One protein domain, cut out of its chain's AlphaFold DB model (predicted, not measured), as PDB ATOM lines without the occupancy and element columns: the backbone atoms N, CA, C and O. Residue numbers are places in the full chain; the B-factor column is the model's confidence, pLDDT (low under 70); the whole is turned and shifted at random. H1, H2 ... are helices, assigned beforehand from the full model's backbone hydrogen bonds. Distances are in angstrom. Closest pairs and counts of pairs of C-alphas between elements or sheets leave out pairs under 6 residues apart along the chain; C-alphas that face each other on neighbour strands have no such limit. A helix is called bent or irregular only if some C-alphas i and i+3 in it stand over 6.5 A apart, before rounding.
ATOM      1  N   ALA A   4      31.837 -23.950  25.767       83.00
ATOM      2  CA  ALA A   4      31.294 -25.251  26.163       83.00
ATOM      3  C   ALA A   4      32.281 -26.422  25.976       83.00
ATOM      4  O   ALA A   4      32.337 -27.314  26.817       83.00
ATOM      5  N   GLU A   5      33.086 -26.406  24.910       86.50
ATOM      6  CA  GLU A   5      34.094 -27.441  24.632       86.50
ATOM      7  C   GLU A   5      35.237 -27.376  25.651       86.50
ATOM      8  O   GLU A   5      35.689 -28.406  26.146       86.50
ATOM      9  N   LEU A   6      35.660 -26.161  26.021       86.25
ATOM     10  CA  LEU A   6      36.696 -25.949  27.032       86.25
ATOM     11  C   LEU A   6      36.224 -26.383  28.428       86.25
ATOM     12  O   LEU A   6      36.971 -27.046  29.145       86.25
ATOM     13  N   ILE A   7      34.983 -26.051  28.801       85.56
ATOM     14  CA  ILE A   7      34.392 -26.476  30.079       85.56
ATOM     15  C   ILE A   7      34.295 -28.003  30.136       85.56
ATOM     16  O   ILE A   7      34.713 -28.598  31.126       85.56
ATOM     17  N   ALA A   8      33.803 -28.650  29.074       86.44
ATOM     18  CA  ALA A   8      33.696 -30.106  29.014       86.44
ATOM     19  C   ALA A   8      35.063 -30.794  29.162       86.44
ATOM     20  O   ALA A   8      35.192 -31.763  29.910       86.44
ATOM     21  N   LEU A   9      36.096 -30.259  28.504       90.00
ATOM     22  CA  LEU A   9      37.460 -30.770  28.596       90.00
ATOM     23  C   LEU A   9      38.039 -30.598  30.009       90.00
ATOM     24  O   LEU A   9      38.600 -31.535  30.572       90.00
ATOM     25  N   ALA A  10      37.867 -29.421  30.608       87.38
ATOM     26  CA  ALA A  10      38.374 -29.126  31.944       87.38
ATOM     27  C   ALA A  10      37.679 -29.965  33.034       87.38
ATOM     28  O   ALA A  10      38.329 -30.412  33.979       87.38
ATOM     29  N   VAL A  11      36.381 -30.250  32.866       88.81
ATOM     30  CA  VAL A  11      35.636 -31.193  33.715       88.81
ATOM     31  C   VAL A  11      36.156 -32.622  33.535       88.81
ATOM     32  O   VAL A  11      36.375 -33.308  34.530       88.81
ATOM     33  N   ALA A  12      36.406 -33.063  32.297       91.00
ATOM     34  CA  ALA A  12      36.932 -34.402  32.016       91.00
ATOM     35  C   ALA A  12      38.327 -34.640  32.624       91.00
ATOM     36  O   ALA A  12      38.627 -35.748  33.061       91.00
ATOM     37  N   PHE A  13      39.157 -33.596  32.701       93.12
ATOM     38  CA  PHE A  13      40.464 -33.645  33.364       93.12
ATOM     39  C   PHE A  13      40.411 -33.415  34.882       93.12
ATOM     40  O   PHE A  13      41.458 -33.418  35.527       93.12
ATOM     41  N   GLY A  14      39.223 -33.224  35.466       89.69
ATOM     42  CA  GLY A  14      39.070 -33.014  36.906       89.69
ATOM     43  C   GLY A  14      39.761 -31.745  37.408       89.69
ATOM     44  O   GLY A  14      40.254 -31.723  38.533       89.69
ATOM     45  N   ILE A  15      39.835 -30.702  36.575       90.94
ATOM     46  CA  ILE A  15      40.484 -29.443  36.946       90.94
ATOM     47  C   ILE A  15      39.703 -28.797  38.097       90.94
ATOM     48  O   ILE A  15      38.483 -28.632  38.035       90.94
ATOM     49  N   ILE A  16      40.428 -28.424  39.151       87.88
ATOM     50  CA  ILE A  16      39.910 -27.708  40.317       87.88
ATOM     51  C   ILE A  16      40.739 -26.440  40.470       87.88
ATOM     52  O   ILE A  16      41.970 -26.485  40.452       87.88
ATOM     53  N   THR A  17      40.064 -25.315  40.651       81.31
ATOM     54  CA  THR A  17      40.690 -24.010  40.876       81.31
ATOM     55  C   THR A  17      40.002 -23.353  42.059       81.31
ATOM     56  O   THR A  17      38.782 -23.407  42.175       81.31
ATOM     57  N   GLU A  18      40.787 -22.807  42.988       80.00
ATOM     58  CA  GLU A  18      40.270 -22.164  44.211       80.00
ATOM     59  C   GLU A  18      39.328 -23.063  45.043       80.00
ATOM     60  O   GLU A  18      38.403 -22.600  45.703       80.00
ATOM     61  N   GLY A  19      39.556 -24.382  45.013       85.00
ATOM     62  CA  GLY A  19      38.742 -25.358  45.746       85.00
ATOM     63  C   GLY A  19      37.364 -25.637  45.136       85.00
ATOM     64  O   GLY A  19      36.581 -26.374  45.731       85.00
ATOM     65  N   LEU A  20      37.072 -25.096  43.951       87.94
ATOM     66  CA  LEU A  20      35.819 -25.294  43.233       87.94
ATOM     67  C   LEU A  20      36.048 -26.060  41.928       87.94
ATOM     68  O   LEU A  20      37.057 -25.897  41.237       87.94
ATOM     69  N   THR A  21      35.075 -26.897  41.573       90.06
ATOM     70  CA  THR A  21      35.023 -27.503  40.238       90.06
ATOM     71  C   THR A  21      34.731 -26.433  39.186       90.06
ATOM     72  O   THR A  21      34.082 -25.422  39.466       90.06
ATOM     73  N   VAL A  22      35.137 -26.683  37.941       87.31
ATOM     74  CA  VAL A  22      34.880 -25.780  36.802       87.31
ATOM     75  C   VAL A  22      33.391 -25.431  36.656       87.31
ATOM     76  O   VAL A  22      33.056 -24.291  36.348       87.31
ATOM     77  N   LEU A  23      32.484 -26.376  36.935       86.81
ATOM     78  CA  LEU A  23      31.037 -26.128  36.899       86.81
ATOM     79  C   LEU A  23      30.575 -25.175  38.011       86.81
ATOM     80  O   LEU A  23      29.754 -24.300  37.759       86.81
ATOM     81  N   GLN A  24      31.111 -25.311  39.226       88.31
ATOM     82  CA  GLN A  24      30.774 -24.422  40.343       88.31
ATOM     83  C   GLN A  24      31.301 -23.001  40.116       88.31
ATOM     84  O   GLN A  24      30.593 -22.036  40.398       88.31
ATOM     85  N   LEU A  25      32.506 -22.871  39.556       84.75
ATOM     86  CA  LEU A  25      33.065 -21.574  39.172       84.75
ATOM     87  C   LEU A  25      32.244 -20.911  38.073       84.75
ATOM     88  O   LEU A  25      31.965 -19.721  38.169       84.75
ATOM     89  N   GLN A  26      31.800 -21.674  37.070       84.69
ATOM     90  CA  GLN A  26      30.944 -21.154  36.006       84.69
ATOM     91  C   GLN A  26      29.647 -20.557  36.570       84.69
ATOM     92  O   GLN A  26      29.285 -19.445  36.201       84.69
ATOM     93  N   VAL A  27      29.001 -21.247  37.517       85.62
ATOM     94  CA  VAL A  27      27.790 -20.752  38.193       85.62
ATOM     95  C   VAL A  27      28.061 -19.464  38.982       85.62
ATOM     96  O   VAL A  27      27.252 -18.540  38.929       85.62
ATOM     97  N   GLN A  28      29.192 -19.363  39.690       85.25
ATOM     98  CA  GLN A  28      29.553 -18.145  40.430       85.25
ATOM     99  C   GLN A  28      29.880 -16.962  39.508       85.25
ATOM    100  O   GLN A  28      29.447 -15.837  39.766       85.25
ATOM    101  N   LEU A  29      30.604 -17.213  38.416       84.06
ATOM    102  CA  LEU A  29      30.905 -16.218  37.388       84.06
ATOM    103  C   LEU A  29      29.622 -15.705  36.728       84.06
ATOM    104  O   LEU A  29      29.431 -14.496  36.643       84.06
ATOM    105  N   ASP A  30      28.710 -16.597  36.342       84.50
ATOM    106  CA  ASP A  30      27.446 -16.212  35.706       84.50
ATOM    107  C   ASP A  30      26.533 -15.408  36.646       84.50
ATOM    108  O   ASP A  30      25.803 -14.532  36.181       84.50
ATOM    109  N   ALA A  31      26.613 -15.655  37.957       84.12
ATOM    110  CA  ALA A  31      25.892 -14.902  38.984       84.12
ATOM    111  C   ALA A  31      26.537 -13.545  39.334       84.12
ATOM    112  O   ALA A  31      25.945 -12.763  40.080       84.12
ATOM    113  N   THR A  32      27.733 -13.246  38.817       89.19
ATOM    114  CA  THR A  32      28.457 -12.001  39.104       89.19
ATOM    115  C   THR A  32      28.062 -10.907  38.098       89.19
ATOM    116  O   THR A  32      28.387 -11.029  36.916       89.19
ATOM    117  N   PRO A  33      27.434  -9.789  38.521       85.69
ATOM    118  CA  PRO A  33      26.962  -8.746  37.598       85.69
ATOM    119  C   PRO A  33      28.056  -8.151  36.698       85.69
ATOM    120  O   PRO A  33      27.812  -7.859  35.531       85.69
ATOM    121  N   GLY A  34      29.284  -8.018  37.214       89.69
ATOM    122  CA  GLY A  34      30.425  -7.517  36.441       89.69
ATOM    123  C   GLY A  34      30.843  -8.437  35.286       89.69
ATOM    124  O   GLY A  34      31.303  -7.948  34.259       89.69
ATOM    125  N   TYR A  35      30.638  -9.751  35.417       86.62
ATOM    126  CA  TYR A  35      30.934 -10.706  34.348       86.62
ATOM    127  C   TYR A  35      29.907 -10.615  33.214       86.62
ATOM    128  O   TYR A  35      30.288 -10.633  32.047       86.62
ATOM    129  N   GLN A  36      28.621 -10.427  33.536       86.06
ATOM    130  CA  GLN A  36      27.582 -10.218  32.519       86.06
ATOM    131  C   GLN A  36      27.803  -8.917  31.741       86.06
ATOM    132  O   GLN A  36      27.765  -8.924  30.513       86.06
ATOM    133  N   LEU A  37      28.141  -7.828  32.442       90.81
ATOM    134  CA  LEU A  37      28.487  -6.556  31.804       90.81
ATOM    135  C   LEU A  37      29.701  -6.697  30.871       90.81
ATOM    136  O   LEU A  37      29.703  -6.144  29.774       90.81
ATOM    137  N   TYR A  38      30.720  -7.456  31.282       89.94
ATOM    138  CA  TYR A  38      31.888  -7.730  30.445       89.94
ATOM    139  C   TYR A  38      31.521  -8.488  29.160       89.94
ATOM    140  O   TYR A  38      31.992  -8.125  28.084       89.94
ATOM    141  N   LEU A  39      30.664  -9.512  29.248       89.00
ATOM    142  CA  LEU A  39      30.207 -10.257  28.071       89.00
ATOM    143  C   LEU A  39      29.384  -9.380  27.120       89.00
ATOM    144  O   LEU A  39      29.569  -9.453  25.905       89.00
ATOM    145  N   GLU A  40      28.518  -8.526  27.661       92.25
ATOM    146  CA  GLU A  40      27.721  -7.589  26.871       92.25
ATOM    147  C   GLU A  40      28.622  -6.583  26.141       92.25
ATOM    148  O   GLU A  40      28.513  -6.422  24.924       92.25
ATOM    149  N   GLN A  41      29.600  -5.999  26.839       94.31
ATOM    150  CA  GLN A  41      30.601  -5.105  26.245       94.31
ATOM    151  C   GLN A  41      31.449  -5.795  25.172       94.31
ATOM    152  O   GLN A  41      31.720  -5.195  24.133       94.31
ATOM    153  N   LEU A  42      31.855  -7.047  25.401       92.94
ATOM    154  CA  LEU A  42      32.610  -7.822  24.421       92.94
ATOM    155  C   LEU A  42      31.778  -8.059  23.155       92.94
ATOM    156  O   LEU A  42      32.264  -7.802  22.057       92.94
ATOM    157  N   SER A  43      30.511  -8.449  23.305       93.25
ATOM    158  CA  SER A  43      29.607  -8.654  22.167       93.25
ATOM    159  C   SER A  43      29.338  -7.358  21.392       93.25
ATOM    160  O   SER A  43      29.343  -7.352  20.162       93.25
ATOM    161  N   ALA A  44      29.181  -6.234  22.098       95.62
ATOM    162  CA  ALA A  44      29.011  -4.923  21.486       95.62
ATOM    163  C   ALA A  44      30.273  -4.485  20.731       95.62
ATOM    164  O   ALA A  44      30.173  -3.908  19.648       95.62
ATOM    165  N   LYS A  45      31.461  -4.791  21.269       96.00
ATOM    166  CA  LYS A  45      32.743  -4.532  20.605       96.00
ATOM    167  C   LYS A  45      32.881  -5.347  19.320       96.00
ATOM    168  O   LYS A  45      33.200  -4.770  18.287       96.00
ATOM    169  N   GLU A  46      32.602  -6.648  19.365       96.06
ATOM    170  CA  GLU A  46      32.649  -7.523  18.183       96.06
ATOM    171  C   GLU A  46      31.660  -7.061  17.102       96.06
ATOM    172  O   GLU A  46      32.000  -7.009  15.920       96.06
ATOM    173  N   ALA A  47      30.452  -6.648  17.499       96.31
ATOM    174  CA  ALA A  47      29.466  -6.089  16.578       96.31
ATOM    175  C   ALA A  47      29.928  -4.756  15.960       96.31
ATOM    176  O   ALA A  47      29.743  -4.532  14.762       96.31
ATOM    177  N   ALA A  48      30.551  -3.879  16.753       96.50
ATOM    178  CA  ALA A  48      31.100  -2.619  16.263       96.50
ATOM    179  C   ALA A  48      32.263  -2.843  15.283       96.50
ATOM    180  O   ALA A  48      32.314  -2.190  14.244       96.50
ATOM    181  N   GLU A  49      33.159  -3.791  15.567       97.19
ATOM    182  CA  GLU A  49      34.256  -4.174  14.669       97.19
ATOM    183  C   GLU A  49      33.730  -4.722  13.339       97.19
ATOM    184  O   GLU A  49      34.174  -4.287  12.276       97.19
ATOM    185  N   ALA A  50      32.729  -5.606  13.377       96.75
ATOM    186  CA  ALA A  50      32.085  -6.107  12.166       96.75
ATOM    187  C   ALA A  50      31.461  -4.971  11.337       96.75
ATOM    188  O   ALA A  50      31.595  -4.948  10.112       96.75
ATOM    189  N   ARG A  51      30.837  -3.990  12.002       97.69
ATOM    190  CA  ARG A  51      30.254  -2.822  11.333       97.69
ATOM    191  C   ARG A  51      31.309  -1.906  10.718       97.69
ATOM    192  O   ARG A  51      31.068  -1.357   9.647       97.69
ATOM    193  N   ILE A  52      32.461  -1.732  11.366       97.75
ATOM    194  CA  ILE A  52      33.578  -0.951  10.815       97.75
ATOM    195  C   ILE A  52      34.083  -1.595   9.524       97.75
ATOM    196  O   ILE A  52      34.220  -0.894   8.529       97.75
ATOM    197  N   ILE A  53      34.269  -2.917   9.506       97.50
ATOM    198  CA  ILE A  53      34.724  -3.644   8.309       97.50
ATOM    199  C   ILE A  53      33.749  -3.452   7.137       97.50
ATOM    200  O   ILE A  53      34.173  -3.241   6.002       97.50
ATOM    201  N   GLU A  54      32.442  -3.505   7.404       97.62
ATOM    202  CA  GLU A  54      31.407  -3.246   6.396       97.62
ATOM    203  C   GLU A  54      31.507  -1.813   5.852       97.62
ATOM    204  O   GLU A  54      31.595  -1.615   4.641       97.62
ATOM    205  N   LEU A  55      31.587  -0.818   6.743       97.75
ATOM    206  CA  LEU A  55      31.699   0.594   6.367       97.75
ATOM    207  C   LEU A  55      32.990   0.903   5.597       97.75
ATOM    208  O   LEU A  55      32.968   1.706   4.669       97.75
ATOM    209  N   GLU A  56      34.112   0.277   5.952       97.69
ATOM    210  CA  GLU A  56      35.371   0.391   5.208       97.69
ATOM    211  C   GLU A  56      35.241  -0.200   3.798       97.69
ATOM    212  O   GLU A  56      35.757   0.370   2.831       97.69
ATOM    213  N   GLY A  57      34.514  -1.315   3.662       97.75
ATOM    214  CA  GLY A  57      34.179  -1.916   2.374       97.75
ATOM    215  C   GLY A  57      33.346  -0.983   1.496       97.75
ATOM    216  O   GLY A  57      33.715  -0.736   0.344       97.75
ATOM    217  N   ASP A  58      32.276  -0.418   2.054       97.88
ATOM    218  CA  ASP A  58      31.401   0.534   1.364       97.88
ATOM    219  C   ASP A  58      32.154   1.804   0.960       97.88
ATOM    220  O   ASP A  58      32.033   2.276  -0.172       97.88
ATOM    221  N   LEU A  59      32.990   2.337   1.856       98.00
ATOM    222  CA  LEU A  59      33.792   3.533   1.600       98.00
ATOM    223  C   LEU A  59      34.816   3.297   0.486       98.00
ATOM    224  O   LEU A  59      35.026   4.174  -0.355       98.00
ATOM    225  N   ARG A  60      35.423   2.107   0.425       97.81
ATOM    226  CA  ARG A  60      36.305   1.733  -0.686       97.81
ATOM    227  C   ARG A  60      35.555   1.733  -2.019       97.81
ATOM    228  O   ARG A  60      36.040   2.336  -2.972       97.81
ATOM    229  N   ILE A  61      34.374   1.115  -2.074       97.81
ATOM    230  CA  ILE A  61      33.547   1.075  -3.293       97.81
ATOM    231  C   ILE A  61      33.134   2.494  -3.708       97.81
ATOM    232  O   ILE A  61      33.240   2.851  -4.881       97.81
ATOM    233  N   ALA A  62      32.709   3.327  -2.757       97.50
ATOM    234  CA  ALA A  62      32.334   4.711  -3.022       97.50
ATOM    235  C   ALA A  62      33.504   5.524  -3.604       97.50
ATOM    236  O   ALA A  62      33.318   6.255  -4.576       97.50
ATOM    237  N   ASN A  63      34.715   5.355  -3.068       97.50
ATOM    238  CA  ASN A  63      35.910   6.023  -3.583       97.50
ATOM    239  C   ASN A  63      36.280   5.560  -4.999       97.50
ATOM    240  O   ASN A  63      36.664   6.385  -5.825       97.50
ATOM    241  N   GLU A  64      36.145   4.268  -5.307       97.06
ATOM    242  CA  GLU A  64      36.370   3.745  -6.662       97.06
ATOM    243  C   GLU A  64      35.366   4.325  -7.671       97.06
ATOM    244  O   GLU A  64      35.748   4.729  -8.772       97.06
ATOM    245  N   LEU A  65      34.088   4.418  -7.288       97.38
ATOM    246  CA  LEU A  65      33.051   5.036  -8.118       97.38
ATOM    247  C   LEU A  65      33.326   6.524  -8.349       97.38
ATOM    248  O   LEU A  65      33.267   6.979  -9.491       97.38
TER     249      LEU A  65
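This is residues 4 to 65 of the 191 residues of an uncharacterized protein of Chryseobacterium sp (UniProt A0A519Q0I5). One long helix, H3, sticks out as a straight arm from a small head, and the head is a hairpin of two short helices, H1 and H2, with the loop that joins them. H2 and H3 meet near their ends in a corner, and H1 folds back beside H2 at the far side of the head, away from H3. The printed part has 62 residues with three named helices, in the order H1, H2, H3 along the chain, and no named strand; the class is all helix. The whole is extended, with a radius of gyration of the C-alphas of 19.5 A. The C-alphas span 61 by 26 by 13 A along their three main axes, and the arm H3 makes most of that length.

H3 is the longest helix, 33 residues, from Pro 33 to Leu 65. Its first C-alpha stands at (26.962, -8.746, 37.598) and its last at (33.051, 5.036, -8.118), 48.1 A apart, and along it z falls from 37.598 to -8.118. Before it comes H2, residues 22 to 30, which measures 12.2 A from the C-alpha of Val 22 at (34.880, -25.780, 36.802) to that of Asp 30. H1, residues 4 to 12, also measures 12.2 A from first to last C-alpha; it begins with C-alpha 4 at (31.294, -25.251, 26.163) and ends with Ala 12. Between H1 and H2, residues 16 to 17 pair with residues 20 to 21, antiparallel, as strands do, in stretches too short to be named.

H3 touches no helix. Residues 29 to 65, of which 33 to 65 belong to H3, stand free: no C-alpha 8 or more residues away along the chain comes within 10 A of them. H2 and H3 are close but not clearly touching, with 2 pairs of C-alphas within 8 A. Their closest C-alphas are those of Leu 29 and Tyr 35, 6.3 A apart. Their lines are about perpendicular, at 75 degrees, and their centres are 29.4 A apart. H2 touches H1, with 5 pairs of C-alphas within 8 A. The closest C-alphas of these two are those of Val 11 and Val 22, 6.3 A apart. H1 and H2 run opposite ways at a steep tilt of 39 degrees, with their centres 12.6 A apart, and they form a helical hairpin. H1 and H3 are apart. In the backbones of H1, H2 and H3, every pair of O i and N i+4 is within hydrogen-bond range. No helix is bent or irregular.

The two C-alphas farthest apart are those of Gly 19, in the loop between H1 and H2, and Leu 65, the last residue of H3, at 62.1 A. From the first to the last printed C-alpha, Ala 4 to Leu 65, the distance is 45.8 A. The printed part runs from residue 4 to residue 65 without a cut, in a full chain of 191 residues. The link from H2 to H3 is tight, with 2 residues between them, and the link from H1 to H2 is short, with 9; neither link is long. The mean pLDDT of the printed part is 91.1, and no printed residue is under 70. By helix, the model's mean pLDDT is 95 in H3, 87 in H1 and 86 in H2.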